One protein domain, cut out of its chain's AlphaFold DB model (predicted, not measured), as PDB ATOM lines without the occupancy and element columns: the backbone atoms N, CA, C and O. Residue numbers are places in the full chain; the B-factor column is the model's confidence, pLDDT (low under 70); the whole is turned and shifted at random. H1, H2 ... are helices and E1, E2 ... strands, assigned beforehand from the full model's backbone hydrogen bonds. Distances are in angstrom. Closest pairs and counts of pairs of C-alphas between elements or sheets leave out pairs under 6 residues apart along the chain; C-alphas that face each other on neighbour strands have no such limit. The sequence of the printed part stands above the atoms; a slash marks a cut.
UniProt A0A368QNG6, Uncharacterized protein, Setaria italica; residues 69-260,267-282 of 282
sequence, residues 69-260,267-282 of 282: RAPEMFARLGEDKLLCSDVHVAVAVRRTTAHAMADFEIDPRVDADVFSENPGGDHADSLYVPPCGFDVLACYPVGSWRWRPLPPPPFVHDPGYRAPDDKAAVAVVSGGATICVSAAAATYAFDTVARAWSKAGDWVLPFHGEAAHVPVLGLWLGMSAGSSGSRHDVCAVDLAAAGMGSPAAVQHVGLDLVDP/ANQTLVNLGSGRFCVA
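AT A GLANCE: This is residues 69 to 260 and 267 to 282 of the 282 residues of an uncharacterized protein of Setaria italica (UniProt A0A368QNG6). A long wall of eight strands, E10 E9 E8 E7 E11 E12 E13 E14, curled like part of a barrel, meets a smaller sheet, E3 E4 E5 E6, whose edge strand E3 lies beside E7. Hairpin E15 E16 covers part of the large sheet and hairpin E1 E2 part of the smaller one, with E1 beside E15, while residues 105 to 110, between H1 and H2, stick out. The printed part has 208 residues with three named helices and sixteen named strands, in the order E1 E2 E3 H1 H2 E4 E5 E6 H3, then E7 to E16; the large sheet is mixed, the other three antiparallel. The class is mostly strand, with under half of the residues in named elements. The whole is compact, radius of gyration of the C-alphas 17.5 A, and only just elongated, spanning 59 by 39 by 37 A.

HOW THE PARTS SIT: The large sheet, strongly twisted, holds two meanders, each strand the antiparallel neighbour of the one before: E7, residues 170 to 173, E8, 178 to 182, E9, 187 to 191, E10, 196 to 201; and E11, 207 to 214, E12, 219 to 224, E13, 234 to 237, E14, 250 to 253. E7 and E11 are parallel at 24 degrees, with N 211 and O 170 within hydrogen-bond range at 2.8 A. E11 bends by 84 degrees at residue 210. The four sheets make a stack of sheets, face to face in two pairs. The hairpin of E15, residues 271 to 275, and E16, 278 to 281, with N 272 and O 280 2.8 A apart, faces the large sheet; the closest C-alphas of E11 and E15 are those of Ala 212 and Asn 273, 6.6 A. The hairpin of E1, residues 73 to 77, and E2, 81 to 85, faces the sheet of E3, 91 to 94, and the meander E4, 125 to 129, E5, 135 to 140, E6, 144 to 149; the closest C-alphas of E1 and E3 are those of Leu 77 and Ala 92, 5.7 A. H1, residues 97 to 103, only grazes this sheet and is close but not clearly touching H2, 112 to 116: Thr 97 and Phe 115, closest C-alphas, 7.9 A. H3, residues 154 to 157, only grazes the large sheet. In H1 and H2 every O i to N i+4 pair is within hydrogen-bond range; H3 is too short for one.

IN THESE COORDINATES: E1 begins at C-alpha 73, (-19.609, 42.950, 16.195), and E16 ends at C-alpha 281, (-8.115, 42.812, 13.889). E6 is 16.3 A long, E10 15.5 A, E11 15.1 A.

THE WHOLE: The C-alphas farthest apart, of Arg 109 and Asp 259, are 60.6 A apart. Residues 261 to 266 are not printed; C-alphas 260 and 267 are 10.6 A apart. The links H3 to E7 and E13 to E14 are long. Mean pLDDT of the printed part is 71.3; 94 residues are under 70, among them 69 to 88 and 103 to 125.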
ATOM      1  N   ARG A  69     -25.762  46.254   5.093       43.69
ATOM      2  CA  ARG A  69     -25.817  45.289   6.202       43.69
ATOM      3  C   ARG A  69     -25.141  45.908   7.431       43.69
ATOM      4  O   ARG A  69     -24.134  46.595   7.275       43.69
ATOM      5  N   ALA A  70     -25.692  45.672   8.622       48.19
ATOM      6  CA  ALA A  70     -25.071  46.146   9.852       48.19
ATOM      7  C   ALA A  70     -23.680  45.534  10.053       48.19
ATOM      8  O   ALA A  70     -23.489  44.378   9.661       48.19
ATOM      9  N   PRO A  71     -22.716  46.288  10.612       50.50
ATOM     10  CA  PRO A  71     -21.419  45.726  10.937       50.50
ATOM     11  C   PRO A  71     -21.586  44.570  11.929       50.50
ATOM     12  O   PRO A  71     -22.355  44.666  12.883       50.50
ATOM     13  N   GLU A  72     -20.877  43.473  11.675       53.12
ATOM     14  CA  GLU A  72     -20.804  42.336  12.591       53.12
ATOM     15  C   GLU A  72     -19.852  42.698  13.741       53.12
ATOM     16  O   GLU A  72     -18.697  43.061  13.515       53.12
ATOM     17  N   MET A  73     -20.354  42.648  14.974       63.66
ATOM     18  CA  MET A  73     -19.609  42.950  16.195       63.66
ATOM     19  C   MET A  73     -19.300  41.668  16.957       63.66
ATOM     20  O   MET A  73     -20.170  40.810  17.103       63.66
ATOM     21  N   PHE A  74     -18.077  41.562  17.481       66.25
ATOM     22  CA  PHE A  74     -17.604  40.396  18.224       66.25
ATOM     23  C   PHE A  74     -17.390  40.730  19.698       66.25
ATOM     24  O   PHE A  74     -16.689  41.685  20.011       66.25
ATOM     25  N   ALA A  75     -17.925  39.899  20.591       65.62
ATOM     26  CA  ALA A  75     -17.658  39.958  22.025       65.62
ATOM     27  C   ALA A  75     -17.199  38.585  22.522       65.62
ATOM     28  O   ALA A  75     -17.795  37.560  22.180       65.62
ATOM     29  N   ARG A  76     -16.149  38.536  23.345       69.56
ATOM     30  CA  ARG A  76     -15.698  37.279  23.955       69.56
ATOM     31  C   ARG A  76     -16.526  36.975  25.197       69.56
ATOM     32  O   ARG A  76     -16.490  37.741  26.148       69.56
ATOM     33  N   LEU A  77     -17.232  35.849  25.182       69.06
ATOM     34  CA  LEU A  77     -18.001  35.321  26.304       69.06
ATOM     35  C   LEU A  77     -17.240  34.138  26.916       69.06
ATOM     36  O   LEU A  77     -17.018  33.115  26.275       69.06
ATOM     37  N   GLY A  78     -16.853  34.256  28.174       66.56
ATOM     38  CA  GLY A  78     -16.080  33.254  28.885       66.56
ATOM     39  C   GLY A  78     -14.674  33.111  28.309       66.56
ATOM     40  O   GLY A  78     -14.037  34.082  27.891       66.56
ATOM     41  N   GLU A  79     -14.159  31.883  28.324       65.12
ATOM     42  CA  GLU A  79     -12.810  31.610  27.828       65.12
ATOM     43  C   GLU A  79     -12.783  31.163  26.363       65.12
ATOM     44  O   GLU A  79     -11.811  31.451  25.662       65.12
ATOM     45  N   ASP A  80     -13.846  30.525  25.890       62.56
ATOM     46  CA  ASP A  80     -13.871  29.733  24.662       62.56
ATOM     47  C   ASP A  80     -14.938  30.173  23.647       62.56
ATOM     48  O   ASP A  80     -14.969  29.646  22.535       62.56
ATOM     49  N   LYS A  81     -15.807  31.137  23.985       66.25
ATOM     50  CA  LYS A  81     -16.917  31.545  23.112       66.25
ATOM     51  C   LYS A  81     -16.718  32.966  22.598       66.25
ATOM     52  O   LYS A  81     -16.403  33.891  23.344       66.25
ATOM     53  N   LEU A  82     -16.955  33.143  21.303       65.12
ATOM     54  CA  LEU A  82     -17.107  34.443  20.658       65.12
ATOM     55  C   LEU A  82     -18.569  34.586  20.242       65.12
ATOM     56  O   LEU A  82     -19.129  33.706  19.588       65.12
ATOM     57  N   LEU A  83     -19.193  35.683  20.643       65.19
ATOM     58  CA  LEU A  83     -20.518  36.072  20.193       65.19
ATOM     59  C   LEU A  83     -20.366  37.050  19.039       65.19
ATOM     60  O   LEU A  83     -19.606  38.006  19.155       65.19
ATOM     61  N   CYS A  84     -21.105  36.814  17.959       60.72
ATOM     62  CA  CYS A  84     -21.234  37.740  16.844       60.72
ATOM     63  C   CYS A  84     -22.663  38.292  16.826       60.72
ATOM     64  O   CYS A  84     -23.622  37.521  16.895       60.72
ATOM     65  N   SER A  85     -22.810  39.614  16.774       61.31
ATOM     66  CA  SER A  85     -24.106  40.287  16.723       61.31
ATOM     67  C   SER A  85     -24.095  41.410  15.694       61.31
ATOM     68  O   SER A  85     -23.080  42.060  15.476       61.31
ATOM     69  N   ASP A  86     -25.249  41.644  15.078       56.88
ATOM     70  CA  ASP A  86     -25.547  42.792  14.223       56.88
ATOM     71  C   ASP A  86     -25.899  44.063  15.022       56.88
ATOM     72  O   ASP A  86     -26.283  45.079  14.440       56.88
ATOM     73  N   VAL A  87     -25.801  44.009  16.357       56.94
ATOM     74  CA  VAL A  87     -26.106  45.127  17.252       56.94
ATOM     75  C   VAL A  87     -24.860  45.974  17.527       56.94
ATOM     76  O   VAL A  87     -23.746  45.468  17.630       56.94
ATOM     77  N   HIS A  88     -25.081  47.286  17.658       63.81
ATOM     78  CA  HIS A  88     -24.073  48.341  17.555       63.81
ATOM     79  C   HIS A  88     -22.856  48.219  18.491       63.81
ATOM     80  O   HIS A  88     -21.779  48.608  18.059       63.81
ATOM     81  N   VAL A  89     -22.980  47.661  19.702       71.62
ATOM     82  CA  VAL A  89     -21.872  47.163  20.546       71.62
ATOM     83  C   VAL A  89     -22.459  46.125  21.515       71.62
ATOM     84  O   VAL A  89     -23.579  46.282  22.001       71.62
ATOM     85  N   ALA A  90     -21.722  45.065  21.833       75.44
ATOM     86  CA  ALA A  90     -22.076  44.155  22.917       75.44
ATOM     87  C   ALA A  90     -20.842  43.899  23.771       75.44
ATOM     88  O   ALA A  90     -19.741  43.815  23.245       75.44
ATOM     89  N   VAL A  91     -21.032  43.794  25.080       79.88
ATOM     90  CA  VAL A  91     -19.946  43.705  26.048       79.88
ATOM     91  C   VAL A  91     -20.233  42.583  27.024       79.88
ATOM     92  O   VAL A  91     -21.286  42.557  27.667       79.88
ATOM     93  N   ALA A  92     -19.294  41.652  27.143       80.00
ATOM     94  CA  ALA A  92     -19.382  40.563  28.100       80.00
ATOM     95  C   ALA A  92     -18.752  40.978  29.433       80.00
ATOM     96  O   ALA A  92     -17.621  41.461  29.496       80.00
ATOM     97  N   VAL A  93     -19.488  40.766  30.516       80.44
ATOM     98  CA  VAL A  93     -19.035  41.053  31.873       80.44
ATOM     99  C   VAL A  93     -19.100  39.779  32.687       80.44
ATOM    100  O   VAL A  93     -20.146  39.133  32.751       80.44
ATOM    101  N   ARG A  94     -17.997  39.461  33.370       77.00
ATOM    102  CA  ARG A  94     -17.958  38.356  34.326       77.00
ATOM    103  C   ARG A  94     -18.972  38.566  35.431       77.00
ATOM    104  O   ARG A  94     -18.950  39.543  36.179       77.00
ATOM    105  N   ARG A  95     -19.848  37.591  35.540       71.19
ATOM    106  CA  ARG A  95     -20.911  37.517  36.505       71.19
ATOM    107  C   ARG A  95     -20.368  37.141  37.872       71.19
ATOM    108  O   ARG A  95     -19.560  36.234  38.041       71.19
ATOM    109  N   THR A  96     -20.895  37.829  38.872       72.94
ATOM    110  CA  THR A  96     -20.665  37.528  40.286       72.94
ATOM    111  C   THR A  96     -22.003  37.288  40.975       72.94
ATOM    112  O   THR A  96     -23.063  37.598  40.422       72.94
ATOM    113  N   THR A  97     -21.980  36.790  42.211       68.94
ATOM    114  CA  THR A  97     -23.189  36.647  43.036       68.94
ATOM    115  C   THR A  97     -23.946  37.972  43.180       68.94
ATOM    116  O   THR A  97     -25.171  37.986  43.151       68.94
ATOM    117  N   ALA A  98     -23.233  39.103  43.255       71.94
ATOM    118  CA  ALA A  98     -23.846  40.429  43.330       71.94
ATOM    119  C   ALA A  98     -24.620  40.790  42.051       71.94
ATOM    120  O   ALA A  98     -25.749  41.264  42.141       71.94
ATOM    121  N   HIS A  99     -24.062  40.495  40.871       73.75
ATOM    122  CA  HIS A  99     -24.775  40.659  39.600       73.75
ATOM    123  C   HIS A  99     -26.026  39.782  39.556       73.75
ATOM    124  O   HIS A  99     -27.099  40.236  39.180       73.75
ATOM    125  N   ALA A 100     -25.903  38.529  39.997       68.12
ATOM    126  CA  ALA A 100     -27.016  37.596  40.019       68.12
ATOM    127  C   ALA A 100     -28.176  38.096  40.900       68.12
ATOM    128  O   ALA A 100     -29.321  38.044  40.455       68.12
ATOM    129  N   MET A 101     -27.866  38.645  42.081       68.50
ATOM    130  CA  MET A 101     -28.838  39.269  42.988       68.50
ATOM    131  C   MET A 101     -29.465  40.544  42.422       68.50
ATOM    132  O   MET A 101     -30.652  40.777  42.607       68.50
ATOM    133  N   ALA A 102     -28.680  41.375  41.736       72.00
ATOM    134  CA  ALA A 102     -29.202  42.567  41.082       72.00
ATOM    135  C   ALA A 102     -30.104  42.202  39.900       72.00
ATOM    136  O   ALA A 102     -31.040  42.943  39.588       72.00
ATOM    137  N   ASP A 103     -29.817  41.079  39.224       66.25
ATOM    138  CA  ASP A 103     -30.385  40.812  37.914       66.25
ATOM    139  C   ASP A 103     -31.886  40.534  37.924       66.25
ATOM    140  O   ASP A 103     -32.635  40.947  37.021       66.25
ATOM    141  N   PHE A 104     -32.318  39.890  38.996       65.75
ATOM    142  CA  PHE A 104     -33.671  39.439  39.226       65.75
ATOM    143  C   PHE A 104     -34.135  40.024  40.565       65.75
ATOM    144  O   PHE A 104     -33.364  40.055  41.514       65.75
ATOM    145  N   GLU A 105     -35.379  40.507  40.653       57.44
ATOM    146  CA  GLU A 105     -36.013  40.728  41.963       57.44
ATOM    147  C   GLU A 105     -36.167  39.350  42.606       57.44
ATOM    148  O   GLU A 105     -37.113  38.619  42.328       57.44
ATOM    149  N   ILE A 106     -35.143  38.951  43.344       54.91
ATOM    150  CA  ILE A 106     -35.036  37.656  44.002       54.91
ATOM    151  C   ILE A 106     -35.611  37.840  45.389       54.91
ATOM    152  O   ILE A 106     -35.215  38.776  46.086       54.91
ATOM    153  N   ASP A 107     -36.525  36.961  45.800       53.34
ATOM    154  CA  ASP A 107     -36.905  36.903  47.205       53.34
ATOM    155  C   ASP A 107     -35.772  36.175  47.942       53.34
ATOM    156  O   ASP A 107     -35.601  34.960  47.782       53.34
ATOM    157  N   PRO A 108     -34.973  36.880  48.762       51.41
ATOM    158  CA  PRO A 108     -33.791  36.297  49.379       51.41
ATOM    159  C   PRO A 108     -34.127  35.191  50.390       51.41
ATOM    160  O   PRO A 108     -33.219  34.519  50.865       51.41
ATOM    161  N   ARG A 109     -35.404  34.986  50.747       51.66
ATOM    162  CA  ARG A 109     -35.840  33.891  51.626       51.66
ATOM    163  C   ARG A 109     -36.236  32.627  50.873       51.66
ATOM    164  O   ARG A 109     -36.249  31.567  51.486       51.66
ATOM    165  N   VAL A 110     -36.603  32.746  49.599       53.16
ATOM    166  CA  VAL A 110     -37.131  31.634  48.792       53.16
ATOM    167  C   VAL A 110     -36.083  31.124  47.812       53.16
ATOM    168  O   VAL A 110     -35.978  29.927  47.576       53.16
ATOM    169  N   ASP A 111     -35.279  32.036  47.273       52.62
ATOM    170  CA  ASP A 111     -34.429  31.757  46.122       52.62
ATOM    171  C   ASP A 111     -32.936  31.652  46.481       52.62
ATOM    172  O   ASP A 111     -32.130  31.297  45.625       52.62
ATOM    173  N   ALA A 112     -32.539  31.943  47.730       55.09
ATOM    174  CA  ALA A 112     -31.136  31.896  48.168       55.09
ATOM    175  C   ALA A 112     -30.496  30.516  47.957       55.09
ATOM    176  O   ALA A 112     -29.345  30.432  47.517       55.09
ATOM    177  N   ASP A 113     -31.264  29.448  48.181       56.41
ATOM    178  CA  ASP A 113     -30.801  28.073  48.001       56.41
ATOM    179  C   ASP A 113     -30.467  27.782  46.525       56.41
ATOM    180  O   ASP A 113     -29.454  27.145  46.237       56.41
ATOM    181  N   VAL A 114     -31.225  28.368  45.586       54.81
ATOM    182  CA  VAL A 114     -31.059  28.214  44.125       54.81
ATOM    183  C   VAL A 114     -29.734  28.805  43.623       54.81
ATOM    184  O   VAL A 114     -29.178  28.336  42.634       54.81
ATOM    185  N   PHE A 115     -29.204  29.830  44.298       52.59
ATOM    186  CA  PHE A 115     -27.886  30.402  43.984       52.59
ATOM    187  C   PHE A 115     -26.744  29.762  44.779       52.59
ATOM    188  O   PHE A 115     -25.582  29.921  44.401       52.59
ATOM    189  N   SER A 116     -27.055  29.077  45.883       53.94
ATOM    190  CA  SER A 116     -26.070  28.400  46.733       53.94
ATOM    191  C   SER A 116     -25.699  27.010  46.207       53.94
ATOM    192  O   SER A 116     -24.539  26.604  46.297       53.94
ATOM    193  N   GLU A 117     -26.657  26.307  45.596       48.81
ATOM    194  CA  GLU A 117     -26.467  24.966  45.056       48.81
ATOM    195  C   GLU A 117     -26.168  25.029  43.558       48.81
ATOM    196  O   GLU A 117     -27.035  24.847  42.712       48.81
ATOM    197  N   ASN A 118     -24.894  25.279  43.251       49.06
ATOM    198  CA  ASN A 118     -24.252  24.959  41.978       49.06
ATOM    199  C   ASN A 118     -25.012  25.463  40.724       49.06
ATOM    200  O   ASN A 118     -25.779  24.695  40.137       49.06
ATOM    201  N   PRO A 119     -24.795  26.717  40.267       49.09
ATOM    202  CA  PRO A 119     -25.447  27.232  39.065       49.09
ATOM    203  C   PRO A 119     -25.148  26.284  37.899       49.09
ATOM    204  O   PRO A 119     -24.008  26.166  37.460       49.09
ATOM    205  N   GLY A 120     -26.153  25.531  37.454       40.81
ATOM    206  CA  GLY A 120     -25.948  24.503  36.442       40.81
ATOM    207  C   GLY A 120     -25.534  25.145  35.125       40.81
ATOM    208  O   GLY A 120     -26.368  25.801  34.522       40.81
ATOM    209  N   GLY A 121     -24.284  24.937  34.694       48.22
ATOM    210  CA  GLY A 121     -23.702  25.435  33.438       48.22
ATOM    211  C   GLY A 121     -22.621  26.511  33.636       48.22
ATOM    212  O   GLY A 121     -22.638  27.236  34.625       48.22
ATOM    213  N   ASP A 122     -21.690  26.639  32.676       50.62
ATOM    214  CA  ASP A 122     -20.658  27.700  32.614       50.62
ATOM    215  C   ASP A 122     -21.289  29.084  32.345       50.62
ATOM    216  O   ASP A 122     -21.079  29.722  31.311       50.62
ATOM    217  N   HIS A 123     -22.133  29.553  33.261       57.69
ATOM    218  CA  HIS A 123     -22.869  30.816  33.179       57.69
ATOM    219  C   HIS A 123     -22.088  31.956  33.829       57.69
ATOM    220  O   HIS A 123     -22.630  32.741  34.612       57.69
ATOM    221  N   ALA A 124     -20.793  32.006  33.519       61.25
ATOM    222  CA  ALA A 124     -19.842  32.881  34.180       61.25
ATOM    223  C   ALA A 124     -19.989  34.350  33.777       61.25
ATOM    224  O   ALA A 124     -19.433  35.178  34.480       61.25
ATOM    225  N   ASP A 125     -20.750  34.676  32.725       69.00
ATOM    226  CA  ASP A 125     -20.815  36.021  32.149       69.00
ATOM    227  C   ASP A 125     -22.257  36.474  31.845       69.00
ATOM    228  O   ASP A 125     -23.128  35.665  31.517       69.00
ATOM    229  N   SER A 126     -22.487  37.785  31.922       75.94
ATOM    230  CA  SER A 126     -23.680  38.487  31.431       75.94
ATOM    231  C   SER A 126     -23.298  39.335  30.215       75.94
ATOM    232  O   SER A 126     -22.220  39.931  30.187       75.94
ATOM    233  N   LEU A 127     -24.177  39.413  29.214       76.38
ATOM    234  CA  LEU A 127     -23.946  40.214  28.009       76.38
ATOM    235  C   LEU A 127     -24.766  41.502  28.071       76.38
ATOM    236  O   LEU A 127     -25.992  41.455  28.128       76.38
ATOM    237  N   TYR A 128     -24.091  42.643  28.030       78.12
ATOM    238  CA  TYR A 128     -24.695  43.970  28.011       78.12
ATOM    239  C   TYR A 128     -24.658  44.528  26.593       78.12
ATOM    240  O   TYR A 128     -23.642  44.406  25.914       78.12
ATOM    241  N   VAL A 129     -25.740  45.168  26.149       75.25
ATOM    242  CA  VAL A 129     -25.853  45.702  24.782       75.25
ATOM    243  C   VAL A 129     -26.065  47.221  24.804       75.25
ATOM    244  O   VAL A 129     -27.188  47.714  24.690       75.25
ATOM    245  N   PRO A 130     -25.001  48.009  25.021       68.44
ATOM    246  CA  PRO A 130     -25.021  49.446  24.770       68.44
ATOM    247  C   PRO A 130     -24.851  49.749  23.263       68.44
ATOM    248  O   PRO A 130     -24.176  49.000  22.577       68.44
ATOM    249  N   PRO A 131     -25.348  50.869  22.709       60.00
ATOM    250  CA  PRO A 131     -26.230  51.863  23.300       60.00
ATOM    251  C   PRO A 131     -27.431  52.120  22.373       60.00
ATOM    252  O   PRO A 131     -27.472  53.139  21.707       60.00
ATOM    253  N   CYS A 132     -28.419  51.219  22.318       52.81
ATOM    254  CA  CYS A 132     -29.719  51.432  21.652       52.81
ATOM    255  C   CYS A 132     -30.754  50.455  22.246       52.81
ATOM    256  O   CYS A 132     -30.926  49.356  21.734       52.81
ATOM    257  N   GLY A 133     -31.415  50.836  23.347       61.78
ATOM    258  CA  GLY A 133     -32.087  49.872  24.231       61.78
ATOM    259  C   GLY A 133     -31.033  49.216  25.115       61.78
ATOM    260  O   GLY A 133     -30.362  48.279  24.704       61.78
ATOM    261  N   PHE A 134     -30.773  49.815  26.279       73.62
ATOM    262  CA  PHE A 134     -29.760  49.275  27.175       73.62
ATOM    263  C   PHE A 134     -30.354  48.043  27.845       73.62
ATOM    264  O   PHE A 134     -31.182  48.154  28.745       73.62
ATOM    265  N   ASP A 135     -29.984  46.878  27.334       79.44
ATOM    266  CA  ASP A 135     -30.501  45.589  27.760       79.44
ATOM    267  C   ASP A 135     -29.347  44.692  28.226       79.44
ATOM    268  O   ASP A 135     -28.208  44.804  27.759       79.44
ATOM    269  N   VAL A 136     -29.649  43.782  29.150       79.62
ATOM    270  CA  VAL A 136     -28.743  42.715  29.577       79.62
ATOM    271  C   VAL A 136     -29.354  41.356  29.276       79.62
ATOM    272  O   VAL A 136     -30.524  41.097  29.564       79.62
ATOM    273  N   LEU A 137     -28.547  40.472  28.707       76.81
ATOM    274  CA  LEU A 137     -28.824  39.053  28.593       76.81
ATOM    275  C   LEU A 137     -28.085  38.336  29.724       76.81
ATOM    276  O   LEU A 137     -26.859  38.222  29.714       76.81
ATOM    277  N   ALA A 138     -28.846  37.855  30.705       73.75
ATOM    278  CA  ALA A 138     -28.323  37.167  31.883       73.75
ATOM    279  C   ALA A 138     -28.970  35.786  32.040       73.75
ATOM    280  O   ALA A 138     -30.139  35.579  31.689       73.75
ATOM    281  N   CYS A 139     -28.222  34.823  32.584       69.31
ATOM    282  CA  CYS A 139     -28.748  33.485  32.848       69.31
ATOM    283  C   CYS A 139     -29.548  33.467  34.164       69.31
ATOM    284  O   CYS A 139     -29.032  33.765  35.237       69.31
ATOM    285  N   TYR A 140     -30.827  33.132  34.130       62.97
ATOM    286  CA  TYR A 140     -31.595  32.877  35.344       62.97
ATOM    287  C   TYR A 140     -31.125  31.554  35.980       62.97
ATOM    288  O   TYR A 140     -30.843  30.622  35.226       62.97
ATOM    289  N   PRO A 141     -31.070  31.432  37.319       54.22
ATOM    290  CA  PRO A 141     -30.467  30.288  38.022       54.22
ATOM    291  C   PRO A 141     -31.003  28.918  37.636       54.22
ATOM    292  O   PRO A 141     -30.279  27.936  37.711       54.22
ATOM    293  N   VAL A 142     -32.243  28.843  37.148       56.50
ATOM    294  CA  VAL A 142     -32.818  27.598  36.616       56.50
ATOM    295  C   VAL A 142     -32.316  27.254  35.198       56.50
ATOM    296  O   VAL A 142     -32.991  26.548  34.455       56.50
ATOM    297  N   GLY A 143     -31.167  27.804  34.786       57.00
ATOM    298  CA  GLY A 143     -30.498  27.530  33.511       57.00
ATOM    299  C   GLY A 143     -31.121  28.204  32.282       57.00
ATOM    300  O   GLY A 143     -30.972  27.701  31.172       57.00
ATOM    301  N   SER A 144     -31.851  29.321  32.440       64.56
ATOM    302  CA  SER A 144     -32.534  29.979  31.305       64.56
ATOM    303  C   SER A 144     -32.027  31.395  31.044       64.56
ATOM    304  O   SER A 144     -32.168  32.267  31.896       64.56
ATOM    305  N   TRP A 145     -31.497  31.660  29.849       70.06
ATOM    306  CA  TRP A 145     -31.087  33.003  29.431       70.06
ATOM    307  C   TRP A 145     -32.289  33.910  29.177       70.06
ATOM    308  O   TRP A 145     -33.257  33.510  28.521       70.06
ATOM    309  N   ARG A 146     -32.243  35.140  29.698       68.06
ATOM    310  CA  ARG A 146     -33.325  36.119  29.545       68.06
ATOM    311  C   ARG A 146     -32.779  37.513  29.275       68.06
ATOM    312  O   ARG A 146     -31.874  37.968  29.967       68.06
ATOM    313  N   TRP A 147     -33.391  38.178  28.298       75.44
ATOM    314  CA  TRP A 147     -33.219  39.607  28.064       75.44
ATOM    315  C   TRP A 147     -33.949  40.409  29.127       75.44
ATOM    316  O   TRP A 147     -35.073  40.069  29.518       75.44
ATOM    317  N   ARG A 148     -33.309  41.482  29.574       75.25
ATOM    318  CA  ARG A 148     -33.842  42.394  30.569       75.25
ATOM    319  C   ARG A 148     -33.515  43.840  30.212       75.25
ATOM    320  O   ARG A 148     -32.334  44.146  30.069       75.25
ATOM    321  N   PRO A 149     -34.523  44.728  30.197       78.38
ATOM    322  CA  PRO A 149     -34.272  46.149  30.072       78.38
ATOM    323  C   PRO A 149     -33.576  46.671  31.320       78.38
ATOM    324  O   PRO A 149     -33.958  46.350  32.452       78.38
ATOM    325  N   LEU A 150     -32.554  47.479  31.085       82.19
ATOM    326  CA  LEU A 150     -31.862  48.282  32.075       82.19
ATOM    327  C   LEU A 150     -32.293  49.747  31.936       82.19
ATOM    328  O   LEU A 150     -32.854  50.146  30.908       82.19
ATOM    329  N   PRO A 151     -32.049  50.578  32.964       82.94
ATOM    330  CA  PRO A 151     -32.302  52.007  32.862       82.94
ATOM    331  C   PRO A 151     -31.552  52.596  31.663       82.94
ATOM    332  O   PRO A 151     -30.367  52.293  31.484       82.94
ATOM    333  N   PRO A 152     -32.203  53.422  30.829       78.50
ATOM    334  CA  PRO A 152     -31.533  54.016  29.689       78.50
ATOM    335  C   PRO A 152     -30.417  54.961  30.161       78.50
ATOM    336  O   PRO A 152     -30.532  55.560  31.235       78.50
ATOM    337  N   PRO A 153     -29.349  55.126  29.365       77.62
ATOM    338  CA  PRO A 153     -28.307  56.082  29.688       77.62
ATOM    339  C   PRO A 153     -28.874  57.505  29.792       77.62
ATOM    340  O   PRO A 153     -29.687  57.888  28.955       77.62
ATOM    341  N   PRO A 154     -28.435  58.334  30.751       79.31
ATOM    342  CA  PRO A 154     -29.005  59.666  30.977       79.31
ATOM    343  C   PRO A 154     -28.862  60.589  29.758       79.31
ATOM    344  O   PRO A 154     -29.724  61.431  29.520       79.31
ATOM    345  N   PHE A 155     -27.826  60.379  28.943       74.06
ATOM    346  CA  PHE A 155     -27.584  61.160  27.736       74.06
ATOM    347  C   PHE A 155     -28.613  60.942  26.626       74.06
ATOM    348  O   PHE A 155     -28.677  61.765  25.723       74.06
ATOM    349  N   VAL A 156     -29.443  59.887  26.661       71.12
ATOM    350  CA  VAL A 156     -30.485  59.704  25.627       71.12
ATOM    351  C   VAL A 156     -31.549  60.803  25.672       71.12
ATOM    352  O   VAL A 156     -32.312  60.975  24.723       71.12
ATOM    353  N   HIS A 157     -31.613  61.534  26.787       68.69
ATOM    354  CA  HIS A 157     -32.512  62.660  26.998       68.69
ATOM    355  C   HIS A 157     -31.837  64.019  26.767       68.69
ATOM    356  O   HIS A 157     -32.506  65.048  26.884       68.69
ATOM    357  N   ASP A 158     -30.543  64.050  26.423       67.50
ATOM    358  CA  ASP A 158     -29.857  65.303  26.124       67.50
ATOM    359  C   ASP A 158     -30.377  65.885  24.793       67.50
ATOM    360  O   ASP A 158     -30.438  65.171  23.791       67.50
ATOM    361  N   PRO A 159     -30.697  67.192  24.705       59.56
ATOM    362  CA  PRO A 159     -31.197  67.812  23.469       59.56
ATOM    363  C   PRO A 159     -30.233  67.712  22.275       59.56
ATOM    364  O   PRO A 159     -30.647  67.847  21.127       59.56
ATOM    365  N   GLY A 160     -28.939  67.514  22.549       61.41
ATOM    366  CA  GLY A 160     -27.891  67.298  21.551       61.41
ATOM    367  C   GLY A 160     -27.609  65.824  21.247       61.41
ATOM    368  O   GLY A 160     -26.699  65.541  20.467       61.41
ATOM    369  N   TYR A 161     -28.345  64.893  21.861       61.88
ATOM    370  CA  TYR A 161     -28.175  63.467  21.638       61.88
ATOM    371  C   TYR A 161     -28.514  63.111  20.196       61.88
ATOM    372  O   TYR A 161     -29.626  63.321  19.711       61.88
ATOM    373  N   ARG A 162     -27.533  62.534  19.512       60.09
ATOM    374  CA  ARG A 162     -27.763  61.748  18.307       60.09
ATOM    375  C   ARG A 162     -27.642  60.297  18.720       60.09
ATOM    376  O   ARG A 162     -26.733  59.975  19.486       60.09
ATOM    377  N   ALA A 163     -28.557  59.456  18.228       57.09
ATOM    378  CA  ALA A 163     -28.381  58.017  18.339       57.09
ATOM    379  C   ALA A 163     -26.945  57.711  17.901       57.09
ATOM    380  O   ALA A 163     -26.520  58.258  16.876       57.09
ATOM    381  N   PRO A 164     -26.176  56.976  18.715       54.12
ATOM    382  CA  PRO A 164     -24.811  56.685  18.371       54.12
ATOM    383  C   PRO A 164     -24.835  56.023  17.004       54.12
ATOM    384  O   PRO A 164     -25.502  55.006  16.808       54.12
ATOM    385  N   ASP A 165     -24.098  56.613  16.067       53.75
ATOM    386  CA  ASP A 165     -23.584  55.835  14.955       53.75
ATOM    387  C   ASP A 165     -22.826  54.632  15.566       53.75
ATOM    388  O   ASP A 165     -22.505  54.624  16.758       53.75
ATOM    389  N   ASP A 166     -22.553  53.616  14.761       53.78
ATOM    390  CA  ASP A 166     -21.769  52.381  14.977       53.78
ATOM    391  C   ASP A 166     -20.393  52.499  15.697       53.78
ATOM    392  O   ASP A 166     -19.560  51.602  15.646       53.78
ATOM    393  N   LYS A 167     -20.149  53.610  16.386       60.00
ATOM    394  CA  LYS A 167     -18.907  54.133  16.943       60.00
ATOM    395  C   LYS A 167     -19.008  54.484  18.423       60.00
ATOM    396  O   LYS A 167     -18.113  55.139  18.950       60.00
ATOM    397  N   ALA A 168     -20.086  54.102  19.108       74.19
ATOM    398  CA  ALA A 168     -20.154  54.316  20.548       74.19
ATOM    399  C   ALA A 168     -18.965  53.642  21.234       74.19
ATOM    400  O   ALA A 168     -18.755  52.439  21.099       74.19
ATOM    401  N   ALA A 169     -18.186  54.436  21.958       83.44
ATOM    402  CA  ALA A 169     -17.027  53.945  22.673       83.44
ATOM    403  C   ALA A 169     -17.480  53.322  23.995       83.44
ATOM    404  O   ALA A 169     -18.143  53.990  24.798       83.44
ATOM    405  N   VAL A 170     -17.120  52.062  24.223       87.56
ATOM    406  CA  VAL A 170     -17.496  51.314  25.423       87.56
ATOM    407  C   VAL A 170     -16.285  50.633  26.049       87.56
ATOM    408  O   VAL A 170     -15.464  50.045  25.355       87.56
ATOM    409  N   ALA A 171     -16.169  50.677  27.375       89.88
ATOM    410  CA  ALA A 171     -15.167  49.905  28.105       89.88
ATOM    411  C   ALA A 171     -15.707  49.362  29.422       89.88
ATOM    412  O   ALA A 171     -16.410  50.056  30.156       89.88
ATOM    413  N   VAL A 172     -15.299  48.142  29.762       89.38
ATOM    414  CA  VAL A 172     -15.538  47.548  31.081       89.38
ATOM    415  C   VAL A 172     -14.388  47.891  32.008       89.38
ATOM    416  O   VAL A 172     -13.247  47.529  31.730       89.38
ATOM    417  N   VAL A 173     -14.678  48.528  33.136       87.88
ATOM    418  CA  VAL A 173     -13.688  48.856  34.169       87.88
ATOM    419  C   VAL A 173     -14.037  48.189  35.500       87.88
ATOM    420  O   VAL A 173     -15.041  47.482  35.623       87.88
ATOM    421  N   SER A 174     -13.164  48.349  36.500       85.31
ATOM    422  CA  SER A 174     -13.380  47.839  37.865       85.31
ATOM    423  C   SER A 174     -13.718  46.341  37.918       85.31
ATOM    424  O   SER A 174     -14.588  45.910  38.672       85.31
ATOM    425  N   GLY A 175     -13.064  45.538  37.071       80.69
ATOM    426  CA  GLY A 175     -13.257  44.086  37.028       80.69
ATOM    427  C   GLY A 175     -14.656  43.632  36.601       80.69
ATOM    428  O   GLY A 175     -15.034  42.509  36.922       80.69
ATOM    429  N   GLY A 176     -15.424  44.481  35.911       83.31
ATOM    430  CA  GLY A 176     -16.796  44.170  35.503       83.31
ATOM    431  C   GLY A 176     -17.873  44.943  36.250       83.31
ATOM    432  O   GLY A 176     -19.014  44.939  35.814       83.31
ATOM    433  N   ALA A 177     -17.532  45.640  37.337       86.50
ATOM    434  CA  ALA A 177     -18.511  46.384  38.130       86.50
ATOM    435  C   ALA A 177     -19.026  47.659  37.436       86.50
ATOM    436  O   ALA A 177     -19.995  48.272  37.883       86.50
ATOM    437  N   THR A 178     -18.350  48.120  36.382       90.19
ATOM    438  CA  THR A 178     -18.700  49.380  35.727       90.19
ATOM    439  C   THR A 178     -18.493  49.305  34.223       90.19
ATOM    440  O   THR A 178     -17.426  48.914  33.755       90.19
ATOM    441  N   ILE A 179     -19.504  49.730  33.469       90.44
ATOM    442  CA  ILE A 179     -19.440  49.892  32.014       90.44
ATOM    443  C   ILE A 179     -19.401  51.388  31.709       90.44
ATOM    444  O   ILE A 179     -20.351  52.113  31.994       90.44
ATOM    445  N   CYS A 180     -18.304  51.858  31.131       90.12
ATOM    446  CA  CYS A 180     -18.157  53.227  30.659       90.12
ATOM    447  C   CYS A 180     -18.640  53.322  29.213       90.12
ATOM    448  O   CYS A 180     -18.181  52.559  28.368       90.12
ATOM    449  N   VAL A 181     -19.522  54.275  28.923       87.38
ATOM    450  CA  VAL A 181     -20.043  54.559  27.582       87.38
ATOM    451  C   VAL A 181     -19.831  56.035  27.276       87.38
ATOM    452  O   VAL A 181     -20.272  56.899  28.039       87.38
ATOM    453  N   SER A 182     -19.157  56.344  26.170       84.56
ATOM    454  CA  SER A 182     -19.040  57.724  25.690       84.56
ATOM    455  C   SER A 182     -20.213  58.116  24.806       84.56
ATOM    456  O   SER A 182     -20.580  57.404  23.875       84.56
ATOM    457  N   ALA A 183     -20.749  59.300  25.081       77.81
ATOM    458  CA  ALA A 183     -21.576  60.071  24.164       77.81
ATOM    459  C   ALA A 183     -20.714  61.151  23.479       77.81
ATOM    460  O   ALA A 183     -19.502  61.199  23.664       77.81
ATOM    461  N   ALA A 184     -21.331  62.056  22.714       74.88
ATOM    462  CA  ALA A 184     -20.613  63.044  21.899       74.88
ATOM    463  C   ALA A 184     -19.608  63.934  22.667       74.88
ATOM    464  O   ALA A 184     -18.622  64.369  22.079       74.88
ATOM    465  N   ALA A 185     -19.856  64.229  23.947       78.25
ATOM    466  CA  ALA A 185     -19.038  65.168  24.727       78.25
ATOM    467  C   ALA A 185     -18.715  64.710  26.160       78.25
ATOM    468  O   ALA A 185     -18.050  65.434  26.896       78.25
ATOM    469  N   ALA A 186     -19.200  63.543  26.584       83.44
ATOM    470  CA  ALA A 186     -19.048  63.076  27.955       83.44
ATOM    471  C   ALA A 186     -19.058  61.550  28.024       83.44
ATOM    472  O   ALA A 186     -19.663  60.882  27.183       83.44
ATOM    473  N   THR A 187     -18.446  61.022  29.078       86.69
ATOM    474  CA  THR A 187     -18.467  59.600  29.407       86.69
ATOM    475  C   THR A 187     -19.367  59.378  30.607       86.69
ATOM    476  O   THR A 187     -19.318  60.111  31.600       86.69
ATOM    477  N   TYR A 188     -20.191  58.345  30.515       87.50
ATOM    478  CA  TYR A 188     -21.112  57.917  31.552       87.50
ATOM    479  C   TYR A 188     -20.731  56.522  32.016       87.50
ATOM    480  O   TYR A 188     -20.337  55.683  31.211       87.50
ATOM    481  N   ALA A 189     -20.836  56.285  33.314       90.12
ATOM    482  CA  ALA A 189     -20.549  55.011  33.941       90.12
ATOM    483  C   ALA A 189     -21.863  54.360  34.368       90.12
ATOM    484  O   ALA A 189     -22.676  54.977  35.056       90.12
ATOM    485  N   PHE A 190     -22.063  53.115  33.961       91.12
ATOM    486  CA  PHE A 190     -23.136  52.270  34.451       91.12
ATOM    487  C   PHE A 190     -22.587  51.304  35.491       91.12
ATOM    488  O   PHE A 190     -21.722  50.489  35.175       91.12
ATOM    489  N   ASP A 191     -23.097  51.388  36.715       91.00
ATOM    490  CA  ASP A 191     -22.836  50.404  37.760       91.00
ATOM    491  C   ASP A 191     -23.670  49.148  37.478       91.00
ATOM    492  O   ASP A 191     -24.903  49.190  37.485       91.00
ATOM    493  N   THR A 192     -23.002  48.029  37.208       87.31
ATOM    494  CA  THR A 192     -23.655  46.774  36.812       87.31
ATOM    495  C   THR A 192     -24.387  46.085  37.962       87.31
ATOM    496  O   THR A 192     -25.263  45.255  37.710       87.31
ATOM    497  N   VAL A 193     -24.068  46.439  39.212       85.56
ATOM    498  CA  VAL A 193     -24.685  45.893  40.427       85.56
ATOM    499  C   VAL A 193     -25.800  46.814  40.914       85.56
ATOM    500  O   VAL A 193     -26.931  46.370  41.090       85.56
ATOM    501  N   ALA A 194     -25.519  48.106  41.090       88.25
ATOM    502  CA  ALA A 194     -26.522  49.092  41.492       88.25
ATOM    503  C   ALA A 194     -27.527  49.405  40.371       88.25
ATOM    504  O   ALA A 194     -28.572  50.004  40.629       88.25
ATOM    505  N   ARG A 195     -27.217  49.004  39.129       86.38
ATOM    506  CA  ARG A 195     -28.016  49.243  37.919       86.38
ATOM    507  C   ARG A 195     -28.333  50.719  37.718       86.38
ATOM    508  O   ARG A 195     -29.433  51.086  37.315       86.38
ATOM    509  N   ALA A 196     -27.357  51.567  38.010       89.62
ATOM    510  CA  ALA A 196     -27.517  53.008  38.017       89.62
ATOM    511  C   ALA A 196     -26.455  53.672  37.149       89.62
ATOM    512  O   ALA A 196     -25.305  53.235  37.087       89.62
ATOM    513  N   TRP A 197     -26.854  54.758  36.498       90.50
ATOM    514  CA  TRP A 197     -25.954  55.590  35.719       90.50
ATOM    515  C   TRP A 197     -25.401  56.736  36.558       90.50
ATOM    516  O   TRP A 197     -26.114  57.357  37.346       90.50
ATOM    517  N   SER A 198     -24.144  57.072  36.308       89.44
ATOM    518  CA  SER A 198     -23.500  58.292  36.775       89.44
ATOM    519  C   SER A 198     -22.695  58.921  35.636       89.44
ATOM    520  O   SER A 198     -22.353  58.270  34.647       89.44
ATOM    521  N   LYS A 199     -22.416  60.223  35.734       87.88
ATOM    522  CA  LYS A 199     -21.522  60.897  34.790       87.88
ATOM    523  C   LYS A 199     -20.082  60.671  35.249       87.88
ATOM    524  O   LYS A 199     -19.723  61.104  36.338       87.88
ATOM    525  N   ALA A 200     -19.279  60.007  34.421       86.38
ATOM    526  CA  ALA A 200     -17.875  59.720  34.713       86.38
ATOM    527  C   ALA A 200     -16.965  60.926  34.424       86.38
ATOM    528  O   ALA A 200     -15.915  61.065  35.046       86.38
ATOM    529  N   GLY A 201     -17.360  61.800  33.493       85.38
ATOM    530  CA  GLY A 201     -16.706  63.090  33.275       85.38
ATOM    531  C   GLY A 201     -16.992  63.728  31.916       85.38
ATOM    532  O   GLY A 201     -17.605  63.121  31.037       85.38
ATOM    533  N   ASP A 202     -16.529  64.968  31.757       85.19
ATOM    534  CA  ASP A 202     -16.590  65.767  30.520       85.19
ATOM    535  C   ASP A 202     -15.422  65.442  29.576       85.19
ATOM    536  O   ASP A 202     -14.646  66.299  29.159       85.19
ATOM    537  N   TRP A 203     -15.257  64.155  29.296       84.38
ATOM    538  CA  TRP A 203     -14.256  63.613  28.388       84.38
ATOM    539  C   TRP A 203     -14.849  62.409  27.657       84.38
ATOM    540  O   TRP A 203     -15.820  61.809  28.119       84.38
ATOM    541  N   VAL A 204     -14.272  62.052  26.515       84.75
ATOM    542  CA  VAL A 204     -14.696  60.909  25.695       84.75
ATOM    543  C   VAL A 204     -13.577  59.885  25.603       84.75
ATOM    544  O   VAL A 204     -12.395  60.236  25.601       84.75
ATOM    545  N   LEU A 205     -13.955  58.614  25.560       86.81
ATOM    546  CA  LEU A 205     -13.031  57.510  25.367       86.81
ATOM    547  C   LEU A 205     -12.364  57.637  23.984       86.81
ATOM    548  O   LEU A 205     -13.028  57.984  23.005       86.81
ATOM    549  N   PRO A 206     -11.055  57.363  23.875       85.00
ATOM    550  CA  PRO A 206     -10.284  57.615  22.659       85.00
ATOM    551  C   PRO A 206     -10.418  56.504  21.601       85.00
ATOM    552  O   PRO A 206      -9.522  56.349  20.769       85.00
ATOM    553  N   PHE A 207     -11.491  55.712  21.633       83.06
ATOM    554  CA  PHE A 207     -11.699  54.566  20.747       83.06
ATOM    555  C   PHE A 207     -13.115  54.517  20.168       83.06
ATOM    556  O   PHE A 207     -14.020  55.148  20.699       83.06
ATOM    557  N   HIS A 208     -13.295  53.762  19.086       79.19
ATOM    558  CA  HIS A 208     -14.600  53.378  18.544       79.19
ATOM    559  C   HIS A 208     -14.910  51.929  18.939       79.19
ATOM    560  O   HIS A 208     -14.015  51.084  18.924       79.19
ATOM    561  N   GLY A 209     -16.170  51.637  19.271       80.06
ATOM    562  CA  GLY A 209     -16.600  50.299  19.687       80.06
ATOM    563  C   GLY A 209     -16.137  49.921  21.100       80.06
ATOM    564  O   GLY A 209     -15.962  50.782  21.964       80.06
ATOM    565  N   GLU A 210     -15.962  48.622  21.351       83.62
ATOM    566  CA  GLU A 210     -15.486  48.107  22.639       83.62
ATOM    567  C   GLU A 210     -13.954  48.199  22.755       83.62
ATOM    568  O   GLU A 210     -13.225  47.810  21.843       83.62
ATOM    569  N   ALA A 211     -13.456  48.655  23.907       87.56
ATOM    570  CA  ALA A 211     -12.059  48.488  24.289       87.56
ATOM    571  C   ALA A 211     -11.870  47.282  25.213       87.56
ATOM    572  O   ALA A 211     -12.499  47.160  26.269       87.56
ATOM    573  N   ALA A 212     -10.917  46.429  24.854       87.00
ATOM    574  CA  ALA A 212     -10.579  45.232  25.596       87.00
ATOM    575  C   ALA A 212      -9.528  45.523  26.675       87.00
ATOM    576  O   ALA A 212      -8.454  46.066  26.407       87.00
ATOM    577  N   HIS A 213      -9.811  45.105  27.907       86.56
ATOM    578  CA  HIS A 213      -8.852  45.191  29.004       86.56
ATOM    579  C   HIS A 213      -7.759  44.118  28.868       86.56
ATOM    580  O   HIS A 213      -8.056  42.931  28.708       86.56
ATOM    581  N   VAL A 214      -6.492  44.524  28.993       86.38
ATOM    582  CA  VAL A 214      -5.316  43.645  29.033       86.38
ATOM    583  C   VAL A 214      -4.727  43.662  30.447       86.38
ATOM    584  O   VAL A 214      -3.924  44.544  30.761       86.38
ATOM    585  N   PRO A 215      -5.056  42.673  31.304       82.38
ATOM    586  CA  PRO A 215      -4.658  42.683  32.714       82.38
ATOM    587  C   PRO A 215      -3.147  42.744  32.939       82.38
ATOM    588  O   PRO A 215      -2.692  43.405  33.862       82.38
ATOM    589  N   VAL A 216      -2.363  42.084  32.076       83.12
ATOM    590  CA  VAL A 216      -0.889  42.069  32.164       83.12
ATOM    591  C   VAL A 216      -0.298  43.473  32.006       83.12
ATOM    592  O   VAL A 216       0.767  43.755  32.545       83.12
ATOM    593  N   LEU A 217      -0.987  44.347  31.270       81.25
ATOM    594  CA  LEU A 217      -0.554  45.717  31.017       81.25
ATOM    595  C   LEU A 217      -1.276  46.741  31.899       81.25
ATOM    596  O   LEU A 217      -0.782  47.853  32.035       81.25
ATOM    597  N   GLY A 218      -2.433  46.385  32.468       85.38
ATOM    598  CA  GLY A 218      -3.318  47.329  33.153       85.38
ATOM    599  C   GLY A 218      -3.909  48.385  32.214       85.38
ATOM    600  O   GLY A 218      -4.232  49.482  32.654       85.38
ATOM    601  N   LEU A 219      -4.002  48.082  30.916       87.38
ATOM    602  CA  LEU A 219      -4.440  49.018  29.880       87.38
ATOM    603  C   LEU A 219      -5.660  48.485  29.136       87.38
ATOM    604  O   LEU A 219      -5.847  47.276  28.995       87.38
ATOM    605  N   TRP A 220      -6.450  49.411  28.607       89.69
ATOM    606  CA  TRP A 220      -7.536  49.146  27.676       89.69
ATOM    607  C   TRP A 220      -7.058  49.441  26.272       89.69
ATOM    608  O   TRP A 220      -6.572  50.541  26.016       89.69
ATOM    609  N   LEU A 221      -7.184  48.458  25.387       87.81
ATOM    610  CA  LEU A 221      -6.828  48.575  23.982       87.81
ATOM    611  C   LEU A 221      -8.107  48.667  23.154       87.81
ATOM    612  O   LEU A 221      -9.026  47.877  23.360       87.81
ATOM    613  N   GLY A 222      -8.157  49.594  22.207       86.12
ATOM    614  CA  GLY A 222      -9.297  49.763  21.309       86.12
ATOM    615  C   GLY A 222      -8.892  50.368  19.971       86.12
ATOM    616  O   GLY A 222      -7.776  50.864  19.808       86.12
ATOM    617  N   MET A 223      -9.806  50.329  19.003       83.25
ATOM    618  CA  MET A 223      -9.609  50.986  17.710       83.25
ATOM    619  C   MET A 223      -9.655  52.502  17.892       83.25
ATOM    620  O   MET A 223     -10.645  53.017  18.396       83.25
ATOM    621  N   SER A 224      -8.597  53.218  17.505       81.06
ATOM    622  CA  SER A 224      -8.457  54.660  17.736       81.06
ATOM    623  C   SER A 224      -9.603  55.460  17.116       81.06
ATOM    624  O   SER A 224      -9.951  55.273  15.949       81.06
ATOM    625  N   ALA A 225     -10.140  56.416  17.879       75.38
ATOM    626  CA  ALA A 225     -11.157  57.335  17.382       75.38
ATOM    627  C   ALA A 225     -10.605  58.547  16.605       75.38
ATOM    628  O   ALA A 225     -11.376  59.321  16.032       75.38
ATOM    629  N   GLY A 226      -9.280  58.735  16.617       66.25
ATOM    630  CA  GLY A 226      -8.595  59.951  16.171       66.25
ATOM    631  C   GLY A 226      -8.487  60.154  14.653       66.25
ATOM    632  O   GLY A 226      -8.657  59.241  13.854       66.25
ATOM    633  N   SER A 227      -8.162  61.395  14.266       49.91
ATOM    634  CA  SER A 227      -7.999  61.853  12.878       49.91
ATOM    635  C   SER A 227      -6.552  61.826  12.360       49.91
ATOM    636  O   SER A 227      -6.266  62.483  11.353       49.91
ATOM    637  N   SER A 228      -5.608  61.166  13.046       47.31
ATOM    638  CA  SER A 228      -4.281  60.926  12.462       47.31
ATOM    639  C   SER A 228      -4.478  60.089  11.201       47.31
ATOM    640  O   SER A 228      -5.343  59.224  11.166       47.31
ATOM    641  N   GLY A 229      -3.744  60.377  10.127       45.50
ATOM    642  CA  GLY A 229      -4.016  59.859   8.775       45.50
ATOM    643  C   GLY A 229      -3.994  58.331   8.594       45.50
ATOM    644  O   GLY A 229      -4.168  57.869   7.472       45.50
ATOM    645  N   SER A 230      -3.812  57.564   9.668       54.56
ATOM    646  CA  SER A 230      -4.003  56.122   9.742       54.56
ATOM    647  C   SER A 230      -5.376  55.823  10.355       54.56
ATOM    648  O   SER A 230      -5.617  56.042  11.539       54.56
ATOM    649  N   ARG A 231      -6.298  55.287   9.548       57.00
ATOM    650  CA  ARG A 231      -7.632  54.834   9.996       57.00
ATOM    651  C   ARG A 231      -7.590  53.509  10.774       57.00
ATOM    652  O   ARG A 231      -8.637  52.926  11.030       57.00
ATOM    653  N   HIS A 232      -6.392  53.036  11.104       67.06
ATOM    654  CA  HIS A 232      -6.116  51.662  11.515       67.06
ATOM    655  C   HIS A 232      -5.352  51.573  12.840       67.06
ATOM    656  O   HIS A 232      -4.974  50.480  13.260       67.06
ATOM    657  N   ASP A 233      -5.112  52.712  13.492       76.31
ATOM    658  CA  ASP A 233      -4.336  52.764  14.726       76.31
ATOM    659  C   ASP A 233      -5.102  52.113  15.881       76.31
ATOM    660  O   ASP A 233      -6.292  52.362  16.088       76.31
ATOM    661  N   VAL A 234      -4.389  51.335  16.690       80.06
ATOM    662  CA  VAL A 234      -4.873  50.892  17.998       80.06
ATOM    663  C   VAL A 234      -4.422  51.914  19.028       80.06
ATOM    664  O   VAL A 234      -3.267  52.346  19.036       80.06
ATOM    665  N   CYS A 235      -5.326  52.320  19.910       83.00
ATOM    666  CA  CYS A 235      -4.986  53.135  21.063       83.00
ATOM    667  C   CYS A 235      -4.994  52.283  22.336       83.00
ATOM    668  O   CYS A 235      -5.761  51.329  22.463       83.00
ATOM    669  N   ALA A 236      -4.116  52.627  23.273       86.25
ATOM    670  CA  ALA A 236      -4.066  52.058  24.607       86.25
ATOM    671  C   ALA A 236      -4.226  53.174  25.640       86.25
ATOM    672  O   ALA A 236      -3.579  54.222  25.542       86.25
ATOM    673  N   VAL A 237      -5.086  52.954  26.629       86.31
ATOM    674  CA  VAL A 237      -5.414  53.944  27.655       86.31
ATOM    675  C   VAL A 237      -5.510  53.286  29.031       86.31
ATOM    676  O   VAL A 237      -6.042  52.186  29.175       86.31
ATOM    677  N   ASP A 238      -4.984  53.960  30.051       87.06
ATOM    678  CA  ASP A 238      -5.134  53.548  31.447       87.06
ATOM    679  C   ASP A 238      -6.435  54.128  32.023       87.06
ATOM    680  O   ASP A 238      -6.469  55.252  32.527       87.06
ATOM    681  N   LEU A 239      -7.531  53.370  31.930       84.69
ATOM    682  CA  LEU A 239      -8.820  53.791  32.491       84.69
ATOM    683  C   LEU A 239      -8.885  53.649  34.016       84.69
ATOM    684  O   LEU A 239      -9.773  54.237  34.629       84.69
ATOM    685  N   ALA A 240      -7.960  52.911  34.639       78.31
ATOM    686  CA  ALA A 240      -7.908  52.783  36.091       78.31
ATOM    687  C   ALA A 240      -7.316  54.049  36.732       78.31
ATOM    688  O   ALA A 240      -7.835  54.532  37.738       78.31
ATOM    689  N   ALA A 241      -6.279  54.629  36.119       66.50
ATOM    690  CA  ALA A 241      -5.673  55.888  36.553       66.50
ATOM    691  C   ALA A 241      -6.485  57.132  36.156       66.50
ATOM    692  O   ALA A 241      -6.327  58.183  36.775       66.50
ATOM    693  N   ALA A 242      -7.373  57.023  35.159       59.88
ATOM    694  CA  ALA A 242      -8.197  58.134  34.664       59.88
ATOM    695  C   ALA A 242      -9.142  58.750  35.716       59.88
ATOM    696  O   ALA A 242      -9.663  59.844  35.486       59.88
ATOM    697  N   GLY A 243      -9.369  58.056  36.843       54.69
ATOM    698  CA  GLY A 243     -10.022  58.560  38.053       54.69
ATOM    699  C   GLY A 243     -11.087  59.628  37.806       54.69
ATOM    700  O   GLY A 243     -10.836  60.774  38.140       54.69
ATOM    701  N   MET A 244     -12.218  59.269  37.179       54.22
ATOM    702  CA  MET A 244     -13.435  60.087  36.945       54.22
ATOM    703  C   MET A 244     -13.237  61.621  36.820       54.22
ATOM    704  O   MET A 244     -14.032  62.401  37.341       54.22
ATOM    705  N   GLY A 245     -12.167  62.083  36.161       51.69
ATOM    706  CA  GLY A 245     -11.808  63.505  36.217       51.69
ATOM    707  C   GLY A 245     -10.789  63.993  35.192       51.69
ATOM    708  O   GLY A 245     -10.728  65.198  34.955       51.69
ATOM    709  N   SER A 246     -10.022  63.112  34.537       51.78
ATOM    710  CA  SER A 246      -9.106  63.531  33.467       51.78
ATOM    711  C   SER A 246      -9.002  62.501  32.340       51.78
ATOM    712  O   SER A 246      -9.057  61.301  32.621       51.78
ATOM    713  N   PRO A 247      -8.809  62.934  31.079       53.06
ATOM    714  CA  PRO A 247      -8.484  62.021  29.993       53.06
ATOM    715  C   PRO A 247      -7.122  61.375  30.270       53.06
ATOM    716  O   PRO A 247      -6.113  62.063  30.428       53.06
ATOM    717  N   ALA A 248      -7.097  60.046  30.356       62.97
ATOM    718  CA  ALA A 248      -5.858  59.304  30.544       62.97
ATOM    719  C   ALA A 248      -4.914  59.475  29.347       62.97
ATOM    720  O   ALA A 248      -5.345  59.712  28.216       62.97
ATOM    721  N   ALA A 249      -3.611  59.351  29.605       66.25
ATOM    722  CA  ALA A 249      -2.597  59.413  28.561       66.25
ATOM    723  C   ALA A 249      -2.851  58.309  27.524       66.25
ATOM    724  O   ALA A 249      -2.790  57.119  27.840       66.25
ATOM    725  N   VAL A 250      -3.146  58.720  26.292       73.31
ATOM    726  CA  VAL A 250      -3.413  57.814  25.174       73.31
ATOM    727  C   VAL A 250      -2.094  57.469  24.498       73.31
ATOM    728  O   VAL A 250      -1.358  58.351  24.058       73.31
ATOM    729  N   GLN A 251      -1.794  56.180  24.409       74.88
ATOM    730  CA  GLN A 251      -0.684  55.669  23.614       74.88
ATOM    731  C   GLN A 251      -1.237  55.158  22.288       74.88
ATOM    732  O   GLN A 251      -2.159  54.350  22.280       74.88
ATOM    733  N   HIS A 252      -0.679  55.614  21.171       72.69
ATOM    734  CA  HIS A 252      -1.055  55.130  19.846       72.69
ATOM    735  C   HIS A 252      -0.030  54.114  19.353       72.69
ATOM    736  O   HIS A 252       1.177  54.355  19.410       72.69
ATOM    737  N   VAL A 253      -0.525  52.985  18.860       68.25
ATOM    738  CA  VAL A 253       0.258  51.958  18.183       68.25
ATOM    739  C   VAL A 253      -0.262  51.881  16.756       68.25
ATOM    740  O   VAL A 253      -1.379  51.423  16.517       68.25
ATOM    741  N   GLY A 254       0.554  52.359  15.817       64.81
ATOM    742  CA  GLY A 254       0.289  52.156  14.401       64.81
ATOM    743  C   GLY A 254       0.379  50.672  14.080       64.81
ATOM    744  O   GLY A 254       1.365  50.019  14.436       64.81
ATOM    745  N   LEU A 255      -0.658  50.138  13.446       65.62
ATOM    746  CA  LEU A 255      -0.613  48.812  12.853       65.62
ATOM    747  C   LEU A 255      -0.255  48.976  11.377       65.62
ATOM    748  O   LEU A 255      -0.969  49.665  10.650       65.62
ATOM    749  N   ASP A 256       0.824  48.327  10.934       60.31
ATOM    750  CA  ASP A 256       1.118  48.145   9.507       60.31
ATOM    751  C   ASP A 256       0.122  47.122   8.941       60.31
ATOM    752  O   ASP A 256       0.439  45.955   8.710       60.31
ATOM    753  N   LEU A 257      -1.134  47.542   8.797       62.00
ATOM    754  CA  LEU A 257      -2.132  46.743   8.105       62.00
ATOM    755  C   LEU A 257      -1.856  46.805   6.609       62.00
ATOM    756  O   LEU A 257      -1.554  47.860   6.052       62.00
ATOM    757  N   VAL A 258      -1.965  45.650   5.960       58.81
ATOM    758  CA  VAL A 258      -1.859  45.554   4.507       58.81
ATOM    759  C   VAL A 258      -2.977  46.391   3.898       58.81
ATOM    760  O   VAL A 258      -4.150  46.168   4.209       58.81
ATOM    761  N   ASP A 259      -2.613  47.333   3.027       63.06
ATOM    762  CA  ASP A 259      -3.593  48.101   2.270       63.06
ATOM    763  C   ASP A 259      -4.571  47.137   1.582       63.06
ATOM    764  O   ASP A 259      -4.135  46.180   0.923       63.06
ATOM    765  N   PRO A 260      -5.892  47.364   1.701       63.91
ATOM    766  CA  PRO A 260      -6.846  46.553   0.973       63.91
ATOM    767  C   PRO A 260      -6.542  46.642  -0.535       63.91
ATOM    768  O   PRO A 260      -6.021  47.659  -1.011       63.91
ATOM    769  N   ALA A 267     -14.735  48.682   5.165       63.81
ATOM    770  CA  ALA A 267     -16.048  49.137   5.609       63.81
ATOM    771  C   ALA A 267     -16.082  49.344   7.126       63.81
ATOM    772  O   ALA A 267     -16.623  50.342   7.594       63.81
ATOM    773  N   ASN A 268     -15.477  48.423   7.877       65.75
ATOM    774  CA  ASN A 268     -15.336  48.514   9.320       65.75
ATOM    775  C   ASN A 268     -14.066  47.788   9.774       65.75
ATOM    776  O   ASN A 268     -13.488  47.023   9.003       65.75
ATOM    777  N   GLN A 269     -13.648  48.054  11.005       71.81
ATOM    778  CA  GLN A 269     -12.530  47.392  11.653       71.81
ATOM    779  C   GLN A 269     -12.828  47.249  13.138       71.81
ATOM    780  O   GLN A 269     -13.212  48.223  13.789       71.81
ATOM    781  N   THR A 270     -12.608  46.061  13.685       75.50
ATOM    782  CA  THR A 270     -12.791  45.814  15.115       75.50
ATOM    783  C   THR A 270     -11.602  45.082  15.717       75.50
ATOM    784  O   THR A 270     -10.922  44.297  15.055       75.50
ATOM    785  N   LEU A 271     -11.331  45.369  16.988       79.31
ATOM    786  CA  LEU A 271     -10.297  44.700  17.761       79.31
ATOM    787  C   LEU A 271     -10.945  43.567  18.558       79.31
ATOM    788  O   LEU A 271     -11.700  43.815  19.493       79.31
ATOM    789  N   VAL A 272     -10.625  42.322  18.218       79.00
ATOM    790  CA  VAL A 272     -11.209  41.141  18.858       79.00
ATOM    791  C   VAL A 272     -10.219  40.548  19.852       79.00
ATOM    792  O   VAL A 272      -9.093  40.184  19.507       79.00
ATOM    793  N   ASN A 273     -10.652  40.419  21.105       79.06
ATOM    794  CA  ASN A 273      -9.911  39.702  22.135       79.06
ATOM    795  C   ASN A 273     -10.091  38.191  21.945       79.06
ATOM    796  O   ASN A 273     -11.192  37.670  22.113       79.06
ATOM    797  N   LEU A 274      -9.005  37.484  21.641       79.25
ATOM    798  CA  LEU A 274      -8.988  36.025  21.478       79.25
ATOM    799  C   LEU A 274      -8.677  35.290  22.788       79.25
ATOM    800  O   LEU A 274      -8.723  34.065  22.853       79.25
ATOM    801  N   GLY A 275      -8.344  36.032  23.842       73.94
ATOM    802  CA  GLY A 275      -7.909  35.492  25.116       73.94
ATOM    803  C   GLY A 275      -6.420  35.253  25.229       73.94
ATOM    804  O   GLY A 275      -5.656  35.401  24.280       73.94
ATOM    805  N   SER A 276      -5.992  34.933  26.452       73.56
ATOM    806  CA  SER A 276      -4.579  34.714  26.790       73.56
ATOM    807  C   SER A 276      -3.662  35.882  26.395       73.56
ATOM    808  O   SER A 276      -2.495  35.683  26.079       73.56
ATOM    809  N   GLY A 277      -4.199  37.109  26.394       73.19
ATOM    810  CA  GLY A 277      -3.475  38.309  25.966       73.19
ATOM    811  C   GLY A 277      -3.280  38.428  24.451       73.19
ATOM    812  O   GLY A 277      -2.444  39.218  24.028       73.19
ATOM    813  N   ARG A 278      -4.017  37.660  23.643       80.06
ATOM    814  CA  ARG A 278      -3.943  37.681  22.179       80.06
ATOM    815  C   ARG A 278      -5.135  38.414  21.572       80.06
ATOM    816  O   ARG A 278      -6.262  38.300  22.056       80.06
ATOM    817  N   PHE A 279      -4.872  39.116  20.480       79.94
ATOM    818  CA  PHE A 279      -5.827  39.935  19.752       79.94
ATOM    819  C   PHE A 279      -5.736  39.672  18.254       79.94
ATOM    820  O   PHE A 279      -4.662  39.381  17.722       79.94
ATOM    821  N   CYS A 280      -6.862  39.828  17.568       78.94
ATOM    822  CA  CYS A 280      -6.872  40.021  16.127       78.94
ATOM    823  C   CYS A 280      -7.629  41.293  15.758       78.94
ATOM    824  O   CYS A 280      -8.402  41.843  16.542       78.94
ATOM    825  N   VAL A 281      -7.359  41.759  14.550       75.62
ATOM    826  CA  VAL A 281      -8.115  42.812  13.889       75.62
ATOM    827  C   VAL A 281      -8.961  42.136  12.817       75.62
ATOM    828  O   VAL A 281      -8.408  41.372  12.023       75.62
ATOM    829  N   ALA A 282     -10.267  42.392  12.826       70.44
ATOM    830  CA  ALA A 282     -11.239  41.824  11.891       70.44
ATOM    831  C   ALA A 282     -11.982  42.914  11.114       70.44
ATOM    832  O   ALA A 282     -12.164  44.022  11.678       70.44
TER     833      ALA A 282